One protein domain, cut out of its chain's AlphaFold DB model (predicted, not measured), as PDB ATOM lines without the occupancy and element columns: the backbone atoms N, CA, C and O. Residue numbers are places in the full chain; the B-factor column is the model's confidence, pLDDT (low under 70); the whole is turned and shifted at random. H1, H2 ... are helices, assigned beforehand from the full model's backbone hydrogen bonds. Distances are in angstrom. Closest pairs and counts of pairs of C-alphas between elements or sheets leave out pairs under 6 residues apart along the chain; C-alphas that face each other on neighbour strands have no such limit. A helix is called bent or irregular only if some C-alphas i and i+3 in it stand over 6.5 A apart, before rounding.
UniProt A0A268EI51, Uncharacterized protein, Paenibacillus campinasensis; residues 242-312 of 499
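What this domain is: This is residues 242 to 312 of the 499 residues of an uncharacterized protein of Paenibacillus campinasensis (UniProt A0A268EI51). Four helices make an arc in which each touches the next in the order H3, H2, H1, H4: the long H3 at one end, the short H1 and H2 in the middle, and H4 at the other end with its last residues sticking out. H3 crosses H2 and H4 crosses H1, while residues 291 to 298 lead from the end of H3 back to the beginning of H4. The printed part has 71 residues with four named helices, H1 to H4 along the chain, and no named strand, and its class is all helix. The whole is compact, with a radius of gyration of the C-alphas of 12.3 A, and only just flat, spanning 40 by 27 by 15 A.

How they stand to each other: The longest helix is H3, residues 273 to 290, with a kink of 31 degrees near residue 280. It is irregular, but only just: C-alphas 278 and 281 are 6.52 A apart. With residues 279 to 284 alone it touches H2, residues 258 to 267, about perpendicular at 87 degrees; the closest C-alphas are those of Phe 267 and Ala 280, 5.2 A apart. H2 touches H1, residues 242 to 250, at a steep tilt of 45 degrees, opposite ways, the closest C-alphas being those of Tyr 250 and Phe 258, 5.4 A apart. H1 in turn touches H4, residues 299 to 310, about perpendicular at 78 degrees; H4 takes part with residues 301 to 305 alone, and the closest C-alphas, those of Leu 247 and Val 302, are 5.5 A apart. H3 is apart from H1 and from H4, and H2 is apart from H4. In H1, H2 and H4 every O i to N i+4 pair is within hydrogen-bond range; in H3 10 of 14 are.

Where its parts are: H3 is 24.4 A from first to last C-alpha, from Leu 273 at (37.346, -29.040, 8.613) to Lys 290 at (34.491, -5.305, 3.938). H4 is 16.5 A long, H2 is 14.1 A and H1 is 12.0 A. H1 begins at Leu 242, C-alpha (24.091, -11.587, 2.387), and H4 ends at Lys 310, C-alpha (10.304, -4.558, 11.350).

The domain as a whole: The two C-alphas farthest apart are those of Asp 274 and Gly 312, at 41.1 A. Residues 307 to 312, of which 307 to 310 belong to H4, stand free. The printed part has no cut. The link from H2 to H3 is tight, those from H1 to H2 and from H3 to H4 are short, and no link is long. The mean pLDDT of the printed part is 88.1, and residues 251 to 256 and 294 to 295 are under 70.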
ATOM      1  N   LEU A 242      23.392 -10.930   1.277       93.88
ATOM      2  CA  LEU A 242      24.091 -11.587   2.387       93.88
ATOM      3  C   LEU A 242      23.212 -11.650   3.645       93.88
ATOM      4  O   LEU A 242      23.111 -12.707   4.269       93.88
ATOM      5  N   VAL A 243      22.545 -10.551   4.005       95.25
ATOM      6  CA  VAL A 243      21.630 -10.508   5.159       95.25
ATOM      7  C   VAL A 243      20.416 -11.413   4.941       95.25
ATOM      8  O   VAL A 243      20.083 -12.190   5.835       95.25
ATOM      9  N   SER A 244      19.807 -11.388   3.751       94.38
ATOM     10  CA  SER A 244      18.696 -12.289   3.401       94.38
ATOM     11  C   SER A 244      19.088 -13.767   3.519       94.38
ATOM     12  O   SER A 244      18.407 -14.551   4.186       94.38
ATOM     13  N   LEU A 245      20.238 -14.142   2.952       93.38
ATOM     14  CA  LEU A 245      20.769 -15.499   3.048       93.38
ATOM     15  C   LEU A 245      21.068 -15.886   4.501       93.38
ATOM     16  O   LEU A 245      20.754 -17.001   4.913       93.38
ATOM     17  N   THR A 246      21.634 -14.968   5.286       92.88
ATOM     18  CA  THR A 246      21.953 -15.209   6.699       92.88
ATOM     19  C   THR A 246      20.694 -15.459   7.524       92.88
ATOM     20  O   THR A 246      20.666 -16.421   8.288       92.88
ATOM     21  N   LEU A 247      19.634 -14.665   7.338       91.25
ATOM     22  CA  LEU A 247      18.337 -14.889   7.989       91.25
ATOM     23  C   LEU A 247      17.721 -16.235   7.592       91.25
ATOM     24  O   LEU A 247      17.233 -16.969   8.450       91.25
ATOM     25  N   SER A 248      17.790 -16.588   6.305       88.38
ATOM     26  CA  SER A 248      17.311 -17.885   5.819       88.38
ATOM     27  C   SER A 248      18.068 -19.054   6.456       88.38
ATOM     28  O   SER A 248      17.440 -20.014   6.897       88.38
ATOM     29  N   CYS A 249      19.397 -18.957   6.565       87.44
ATOM     30  CA  CYS A 249      20.225 -19.982   7.205       87.44
ATOM     31  C   CYS A 249      20.019 -20.038   8.721       87.44
ATOM     32  O   CYS A 249      20.086 -21.117   9.294       87.44
ATOM     33  N   TYR A 250      19.758 -18.905   9.379       84.94
ATOM     34  CA  TYR A 250      19.488 -18.858  10.819       84.94
ATOM     35  C   TYR A 250      18.226 -19.652  11.196       84.94
ATOM     36  O   TYR A 250      18.190 -20.298  12.239       84.94
ATOM     37  N   GLY A 251      17.216 -19.673  10.315       66.81
ATOM     38  CA  GLY A 251      16.024 -20.522  10.450       66.81
ATOM     39  C   GLY A 251      16.199 -21.982   9.993       66.81
ATOM     40  O   GLY A 251      15.249 -22.775  10.091       66.81
ATOM     41  N   ASP A 252      17.378 -22.345   9.474       64.44
ATOM     42  CA  ASP A 252      17.720 -23.683   8.989       64.44
ATOM     43  C   ASP A 252      18.550 -24.454  10.035       64.44
ATOM     44  O   ASP A 252      19.570 -23.985  10.531       64.44
ATOM     45  N   ILE A 253      18.108 -25.664  10.390       57.72
ATOM     46  CA  ILE A 253      18.656 -26.464  11.510       57.72
ATOM     47  C   ILE A 253      19.604 -27.571  10.998       57.72
ATOM     48  O   ILE A 253      20.099 -28.403  11.763       57.72
ATOM     49  N   ARG A 254      19.872 -27.618   9.686       65.19
ATOM     50  CA  ARG A 254      20.597 -28.728   9.043       65.19
ATOM     51  C   ARG A 254      22.062 -28.857   9.465       65.19
ATOM     52  O   ARG A 254      22.573 -29.976   9.486       65.19
ATOM     53  N   THR A 255      22.712 -27.766   9.862       68.56
ATOM     54  CA  THR A 255      24.062 -27.787  10.445       68.56
ATOM     55  C   THR A 255      24.025 -27.481  11.942       68.56
ATOM     56  O   THR A 255      23.086 -26.889  12.468       68.56
ATOM     57  N   ALA A 256      25.058 -27.906  12.673       68.94
ATOM     58  CA  ALA A 256      25.195 -27.593  14.100       68.94
ATOM     59  C   ALA A 256      25.349 -26.093  14.401       68.94
ATOM     60  O   ALA A 256      25.154 -25.682  15.542       68.94
ATOM     61  N   ASP A 257      25.712 -25.301  13.397       83.94
ATOM     62  CA  ASP A 257      25.956 -23.872  13.510       83.94
ATOM     63  C   ASP A 257      25.568 -23.207  12.185       83.94
ATOM     64  O   ASP A 257      26.211 -23.459  11.162       83.94
ATOM     65  N   PHE A 258      24.546 -22.345  12.204       85.50
ATOM     66  CA  PHE A 258      24.051 -21.658  11.007       85.50
ATOM     67  C   PHE A 258      25.151 -20.865  10.296       85.50
ATOM     68  O   PHE A 258      25.091 -20.670   9.083       85.50
ATOM     69  N   LYS A 259      26.192 -20.437  11.022       88.94
ATOM     70  CA  LYS A 259      27.308 -19.714  10.425       88.94
ATOM     71  C   LYS A 259      28.116 -20.584   9.466       88.94
ATOM     72  O   LYS A 259      28.715 -20.058   8.532       88.94
ATOM     73  N   VAL A 260      28.142 -21.899   9.680       90.06
ATOM     74  CA  VAL A 260      28.746 -22.857   8.743       90.06
ATOM     75  C   VAL A 260      27.874 -23.001   7.499       90.06
ATOM     76  O   VAL A 260      28.405 -22.956   6.393       90.06
ATOM     77  N   GLU A 261      26.550 -23.078   7.664       89.88
ATOM     78  CA  GLU A 261      25.612 -23.141   6.532       89.88
ATOM     79  C   GLU A 261      25.709 -21.896   5.643       89.88
ATOM     80  O   GLU A 261      25.779 -22.028   4.422       89.88
ATOM     81  N   VAL A 262      25.791 -20.694   6.232       92.25
ATOM     82  CA  VAL A 262      25.994 -19.451   5.466       92.25
ATOM     83  C   VAL A 262      27.270 -19.545   4.631       92.25
ATOM     84  O   VAL A 262      27.240 -19.290   3.430       92.25
ATOM     85  N   ALA A 263      28.385 -19.963   5.232       92.31
ATOM     86  CA  ALA A 263      29.647 -20.096   4.513       92.31
ATOM     87  C   ALA A 263      29.575 -21.129   3.380       92.31
ATOM     88  O   ALA A 263      30.070 -20.866   2.287       92.31
ATOM     89  N   HIS A 264      28.930 -22.274   3.605       92.38
ATOM     90  CA  HIS A 264      28.753 -23.299   2.575       92.38
ATOM     91  C   HIS A 264      27.881 -22.833   1.416       92.38
ATOM     92  O   HIS A 264      28.242 -23.044   0.260       92.38
ATOM     93  N   ARG A 265      26.773 -22.147   1.700       91.69
ATOM     94  CA  ARG A 265      25.900 -21.592   0.659       91.69
ATOM     95  C   ARG A 265      26.572 -20.501  -0.159       91.69
ATOM     96  O   ARG A 265      26.263 -20.351  -1.339       91.69
ATOM     97  N   MET A 266      27.488 -19.749   0.448       91.81
ATOM     98  CA  MET A 266      28.196 -18.658  -0.220       91.81
ATOM     99  C   MET A 266      29.450 -19.090  -0.974       91.81
ATOM    100  O   MET A 266      29.731 -18.529  -2.029       91.81
ATOM    101  N   PHE A 267      30.203 -20.055  -0.445       93.75
ATOM    102  CA  PHE A 267      31.555 -20.382  -0.921       93.75
ATOM    103  C   PHE A 267      31.759 -21.866  -1.247       93.75
ATOM    104  O   PHE A 267      32.859 -22.275  -1.616       93.75
ATOM    105  N   GLY A 268      30.704 -22.671  -1.142       92.88
ATOM    106  CA  GLY A 268      30.701 -24.080  -1.504       92.88
ATOM    107  C   GLY A 268      30.717 -25.008  -0.295       92.88
ATOM    108  O   GLY A 268      31.360 -24.758   0.727       92.88
ATOM    109  N   TYR A 269      30.001 -26.122  -0.434       92.94
ATOM    110  CA  TYR A 269      29.918 -27.156   0.586       92.94
ATOM    111  C   TYR A 269      31.200 -27.994   0.645       92.94
ATOM    112  O   TYR A 269      31.698 -28.481  -0.371       92.94
ATOM    113  N   THR A 270      31.714 -28.209   1.855       94.62
ATOM    114  CA  THR A 270      32.950 -28.965   2.101       94.62
ATOM    115  C   THR A 270      32.683 -30.236   2.897       94.62
ATOM    116  O   THR A 270      31.666 -30.363   3.574       94.62
ATOM    117  N   LYS A 271      33.600 -31.208   2.827       94.12
ATOM    118  CA  LYS A 271      33.452 -32.524   3.475       94.12
ATOM    119  C   LYS A 271      34.267 -32.689   4.759       94.12
ATOM    120  O   LYS A 271      34.073 -33.679   5.459       94.12
ATOM    121  N   GLN A 272      35.152 -31.745   5.083       93.75
ATOM    122  CA  GLN A 272      36.029 -31.786   6.258       93.75
ATOM    123  C   GLN A 272      36.433 -30.381   6.734       93.75
ATOM    124  O   GLN A 272      36.289 -29.402   5.999       93.75
ATOM    125  N   LEU A 273      36.967 -30.298   7.958       93.06
ATOM    126  CA  LEU A 273      37.346 -29.040   8.613       93.06
ATOM    127  C   LEU A 273      38.450 -28.271   7.873       93.06
ATOM    128  O   LEU A 273      38.361 -27.051   7.769       93.06
ATOM    129  N   ASP A 274      39.485 -28.950   7.377       93.31
ATOM    130  CA  ASP A 274      40.614 -28.264   6.734       93.31
ATOM    131  C   ASP A 274      40.197 -27.585   5.429       93.31
ATOM    132  O   ASP A 274      40.579 -26.442   5.175       93.31
ATOM    133  N   ASP A 275      39.344 -28.250   4.647       93.19
ATOM    134  CA  ASP A 275      38.756 -27.668   3.440       93.19
ATOM    135  C   ASP A 275      37.853 -26.495   3.823       93.19
ATOM    136  O   ASP A 275      37.989 -25.413   3.265       93.19
ATOM    137  N   PHE A 276      36.993 -26.668   4.836       93.38
ATOM    138  CA  PHE A 276      36.133 -25.592   5.335       93.38
ATOM    139  C   PHE A 276      36.925 -24.340   5.733       93.38
ATOM    140  O   PHE A 276      36.542 -23.233   5.355       93.38
ATOM    141  N   ARG A 277      38.029 -24.508   6.472       90.62
ATOM    142  CA  ARG A 277      38.889 -23.400   6.907       90.62
ATOM    143  C   ARG A 277      39.452 -22.629   5.714       90.62
ATOM    144  O   ARG A 277      39.303 -21.413   5.666       90.62
ATOM    145  N   LYS A 278      40.032 -23.350   4.751       89.38
ATOM    146  CA  LYS A 278      40.713 -22.760   3.590       89.38
ATOM    147  C   LYS A 278      39.759 -22.144   2.571       89.38
ATOM    148  O   LYS A 278      40.086 -21.126   1.978       89.38
ATOM    149  N   THR A 279      38.609 -22.766   2.312       86.06
ATOM    150  CA  THR A 279      37.741 -22.344   1.200       86.06
ATOM    151  C   THR A 279      36.587 -21.460   1.646       86.06
ATOM    152  O   THR A 279      36.294 -20.472   0.982       86.06
ATOM    153  N   ALA A 280      35.924 -21.793   2.755       87.94
ATOM    154  CA  ALA A 280      34.665 -21.156   3.135       87.94
ATOM    155  C   ALA A 280      34.836 -20.148   4.283       87.94
ATOM    156  O   ALA A 280      34.322 -19.033   4.205       87.94
ATOM    157  N   TYR A 281      35.588 -20.505   5.329       88.25
ATOM    158  CA  TYR A 281      35.782 -19.649   6.504       88.25
ATOM    159  C   TYR A 281      36.603 -18.395   6.183       88.25
ATOM    160  O   TYR A 281      36.156 -17.287   6.471       88.25
ATOM    161  N   GLU A 282      37.777 -18.550   5.562       88.44
ATOM    162  CA  GLU A 282      38.641 -17.422   5.181       88.44
ATOM    163  C   GLU A 282      37.953 -16.478   4.181       88.44
ATOM    164  O   GLU A 282      38.027 -15.253   4.320       88.44
ATOM    165  N   ALA A 283      37.220 -17.035   3.212       90.06
ATOM    166  CA  ALA A 283      36.471 -16.256   2.232       90.06
ATOM    167  C   ALA A 283      35.325 -15.462   2.880       90.06
ATOM    168  O   ALA A 283      35.185 -14.262   2.626       90.06
ATOM    169  N   LEU A 284      34.553 -16.088   3.778       91.31
ATOM    170  CA  LEU A 284      33.498 -15.396   4.517       91.31
ATOM    171  C   LEU A 284      34.076 -14.336   5.461       91.31
ATOM    172  O   LEU A 284      33.557 -13.226   5.513       91.31
ATOM    173  N   HIS A 285      35.176 -14.623   6.157       89.94
ATOM    174  CA  HIS A 285      35.847 -13.635   7.002       89.94
ATOM    175  C   HIS A 285      36.319 -12.413   6.195       89.94
ATOM    176  O   HIS A 285      36.089 -11.269   6.595       89.94
ATOM    177  N   THR A 286      36.898 -12.643   5.013       90.88
ATOM    178  CA  THR A 286      37.316 -11.576   4.092       90.88
ATOM    179  C   THR A 286      36.122 -10.744   3.620       90.88
ATOM    180  O   THR A 286      36.206  -9.517   3.562       90.88
ATOM    181  N   LEU A 287      34.990 -11.389   3.320       91.50
ATOM    182  CA  LEU A 287      33.754 -10.701   2.948       91.50
ATOM    183  C   LEU A 287      33.212  -9.836   4.096       91.50
ATOM    184  O   LEU A 287      32.904  -8.670   3.875       91.50
ATOM    185  N   LEU A 288      33.128 -10.376   5.314       92.50
ATOM    186  CA  LEU A 288      32.625  -9.659   6.492       92.50
ATOM    187  C   LEU A 288      33.496  -8.450   6.857       92.50
ATOM    188  O   LEU A 288      32.977  -7.396   7.225       92.50
ATOM    189  N   THR A 289      34.811  -8.563   6.665       90.62
ATOM    190  CA  THR A 289      35.752  -7.462   6.903       90.62
ATOM    191  C   THR A 289      35.432  -6.234   6.042       90.62
ATOM    192  O   THR A 289      35.549  -5.107   6.528       90.62
ATOM    193  N   LYS A 290      34.935  -6.418   4.805       89.81
ATOM    194  CA  LYS A 290      34.491  -5.305   3.938       89.81
ATOM    195  C   LYS A 290      33.376  -4.468   4.573       89.81
ATOM    196  O   LYS A 290      33.316  -3.267   4.338       89.81
ATOM    197  N   TYR A 291      32.548  -5.084   5.415       92.12
ATOM    198  CA  TYR A 291      31.423  -4.450   6.106       92.12
ATOM    199  C   TYR A 291      31.744  -4.065   7.555       92.12
ATOM    200  O   TYR A 291      30.835  -3.875   8.358       92.12
ATOM    201  N   ARG A 292      33.032  -3.952   7.914       89.81
ATOM    202  CA  ARG A 292      33.490  -3.639   9.282       89.81
ATOM    203  C   ARG A 292      33.021  -4.656  10.331       89.81
ATOM    204  O   ARG A 292      32.824  -4.302  11.490       89.81
ATOM    205  N   LEU A 293      32.867  -5.921   9.937       87.94
ATOM    206  CA  LEU A 293      32.566  -7.034  10.839       87.94
ATOM    207  C   LEU A 293      33.848  -7.857  11.053       87.94
ATOM    208  O   LEU A 293      34.118  -8.780  10.284       87.94
ATOM    209  N   PRO A 294      34.677  -7.510  12.062       66.75
ATOM    210  CA  PRO A 294      35.983  -8.138  12.275       66.75
ATOM    211  C   PRO A 294      35.879  -9.560  12.839       66.75
ATOM    212  O   PRO A 294      36.850 -10.311  12.818       66.75
ATOM    213  N   THR A 295      34.715  -9.947  13.357       67.19
ATOM    214  CA  THR A 295      34.466 -11.276  13.909       67.19
ATOM    215  C   THR A 295      33.567 -12.082  12.979       67.19
ATOM    216  O   THR A 295      32.735 -11.543  12.250       67.19
ATOM    217  N   TYR A 296      33.691 -13.409  13.040       72.69
ATOM    218  CA  TYR A 296      32.748 -14.354  12.429       72.69
ATOM    219  C   TYR A 296      31.413 -14.368  13.205       72.69
ATOM    220  O   TYR A 296      30.895 -15.420  13.598       72.69
ATOM    221  N   ASP A 297      30.881 -13.189  13.535       79.81
ATOM    222  CA  ASP A 297      29.656 -13.031  14.303       79.81
ATOM    223  C   ASP A 297      28.478 -12.585  13.443       79.81
ATOM    224  O   ASP A 297      28.018 -11.446  13.466       79.81
ATOM    225  N   LEU A 298      27.957 -13.549  12.684       89.06
ATOM    226  CA  LEU A 298      26.796 -13.349  11.818       89.06
ATOM    227  C   LEU A 298      25.498 -13.027  12.578       89.06
ATOM    228  O   LEU A 298      24.523 -12.633  11.943       89.06
ATOM    229  N   HIS A 299      25.455 -13.137  13.912       89.56
ATOM    230  CA  HIS A 299      24.276 -12.724  14.687       89.56
ATOM    231  C   HIS A 299      23.976 -11.231  14.534       89.56
ATOM    232  O   HIS A 299      22.815 -10.830  14.596       89.56
ATOM    233  N   ILE A 300      24.999 -10.404  14.284       91.62
ATOM    234  CA  ILE A 300      24.801  -8.981  13.993       91.62
ATOM    235  C   ILE A 300      23.960  -8.814  12.722       91.62
ATOM    236  O   ILE A 300      23.035  -8.003  12.714       91.62
ATOM    237  N   LEU A 301      24.222  -9.612  11.681       93.50
ATOM    238  CA  LEU A 301      23.459  -9.574  10.430       93.50
ATOM    239  C   LEU A 301      22.013 -10.038  10.626       93.50
ATOM    240  O   LEU A 301      21.107  -9.406  10.092       93.50
ATOM    241  N   VAL A 302      21.793 -11.088  11.428       92.50
ATOM    242  CA  VAL A 302      20.446 -11.551  11.812       92.50
ATOM    243  C   VAL A 302      19.678 -10.415  12.491       92.50
ATOM    244  O   VAL A 302      18.620 -10.010  12.016       92.50
ATOM    245  N   ARG A 303      20.255  -9.824  13.546       93.06
ATOM    246  CA  ARG A 303      19.638  -8.722  14.296       93.06
ATOM    247  C   ARG A 303      19.311  -7.528  13.399       93.06
ATOM    248  O   ARG A 303      18.215  -6.979  13.478       93.06
ATOM    249  N   ILE A 304      20.262  -7.101  12.568       94.69
ATOM    250  CA  ILE A 304      20.083  -5.952  11.674       94.69
ATOM    251  C   ILE A 304      19.009  -6.243  10.622       94.69
ATOM    252  O   ILE A 304      18.155  -5.389  10.388       94.69
ATOM    253  N   GLY A 305      18.984  -7.454  10.061       94.44
ATOM    254  CA  GLY A 305      17.949  -7.892   9.129       94.44
ATOM    255  C   GLY A 305      16.547  -7.904   9.745       94.44
ATOM    256  O   GLY A 305      15.613  -7.376   9.149       94.44
ATOM    257  N   GLU A 306      16.388  -8.418  10.968       93.81
ATOM    258  CA  GLU A 306      15.105  -8.382  11.685       93.81
ATOM    259  C   GLU A 306      14.636  -6.951  11.976       93.81
ATOM    260  O   GLU A 306      13.460  -6.630  11.802       93.81
ATOM    261  N   VAL A 307      15.547  -6.073  12.414       94.06
ATOM    262  CA  VAL A 307      15.242  -4.654  12.654       94.06
ATOM    263  C   VAL A 307      14.816  -3.966  11.358       94.06
ATOM    264  O   VAL A 307      13.865  -3.187  11.369       94.06
ATOM    265  N   TYR A 308      15.494  -4.260  10.250       95.19
ATOM    266  CA  TYR A 308      15.180  -3.715   8.935       95.19
ATOM    267  C   TYR A 308      13.779  -4.116   8.459       95.19
ATOM    268  O   TYR A 308      12.977  -3.256   8.099       95.19
ATOM    269  N   LEU A 309      13.447  -5.407   8.555       93.50
ATOM    270  CA  LEU A 309      12.120  -5.926   8.213       93.50
ATOM    271  C   LEU A 309      11.021  -5.322   9.101       93.50
ATOM    272  O   LEU A 309       9.980  -4.906   8.599       93.50
ATOM    273  N   LYS A 310      11.258  -5.192  10.416       93.62
ATOM    274  CA  LYS A 310      10.304  -4.558  11.350       93.62
ATOM    275  C   LYS A 310      10.021  -3.090  11.021       93.62
ATOM    276  O   LYS A 310       8.936  -2.606  11.322       93.62
ATOM    277  N   LYS A 311      10.976  -2.382  10.411       92.44
ATOM    278  CA  LYS A 311      10.809  -0.997   9.939       92.44
ATOM    279  C   LYS A 311      10.087  -0.894   8.586       92.44
ATOM    280  O   LYS A 311       9.933   0.213   8.083       92.44
ATOM    281  N   GLY A 312       9.642  -2.013   8.008       92.06
ATOM    282  CA  GLY A 312       8.975  -2.062   6.703       92.06
ATOM    283  C   GLY A 312       9.923  -2.211   5.511       92.06
ATOM    284  O   GLY A 312       9.475  -2.119   4.371       92.06
TER     285      GLY A 312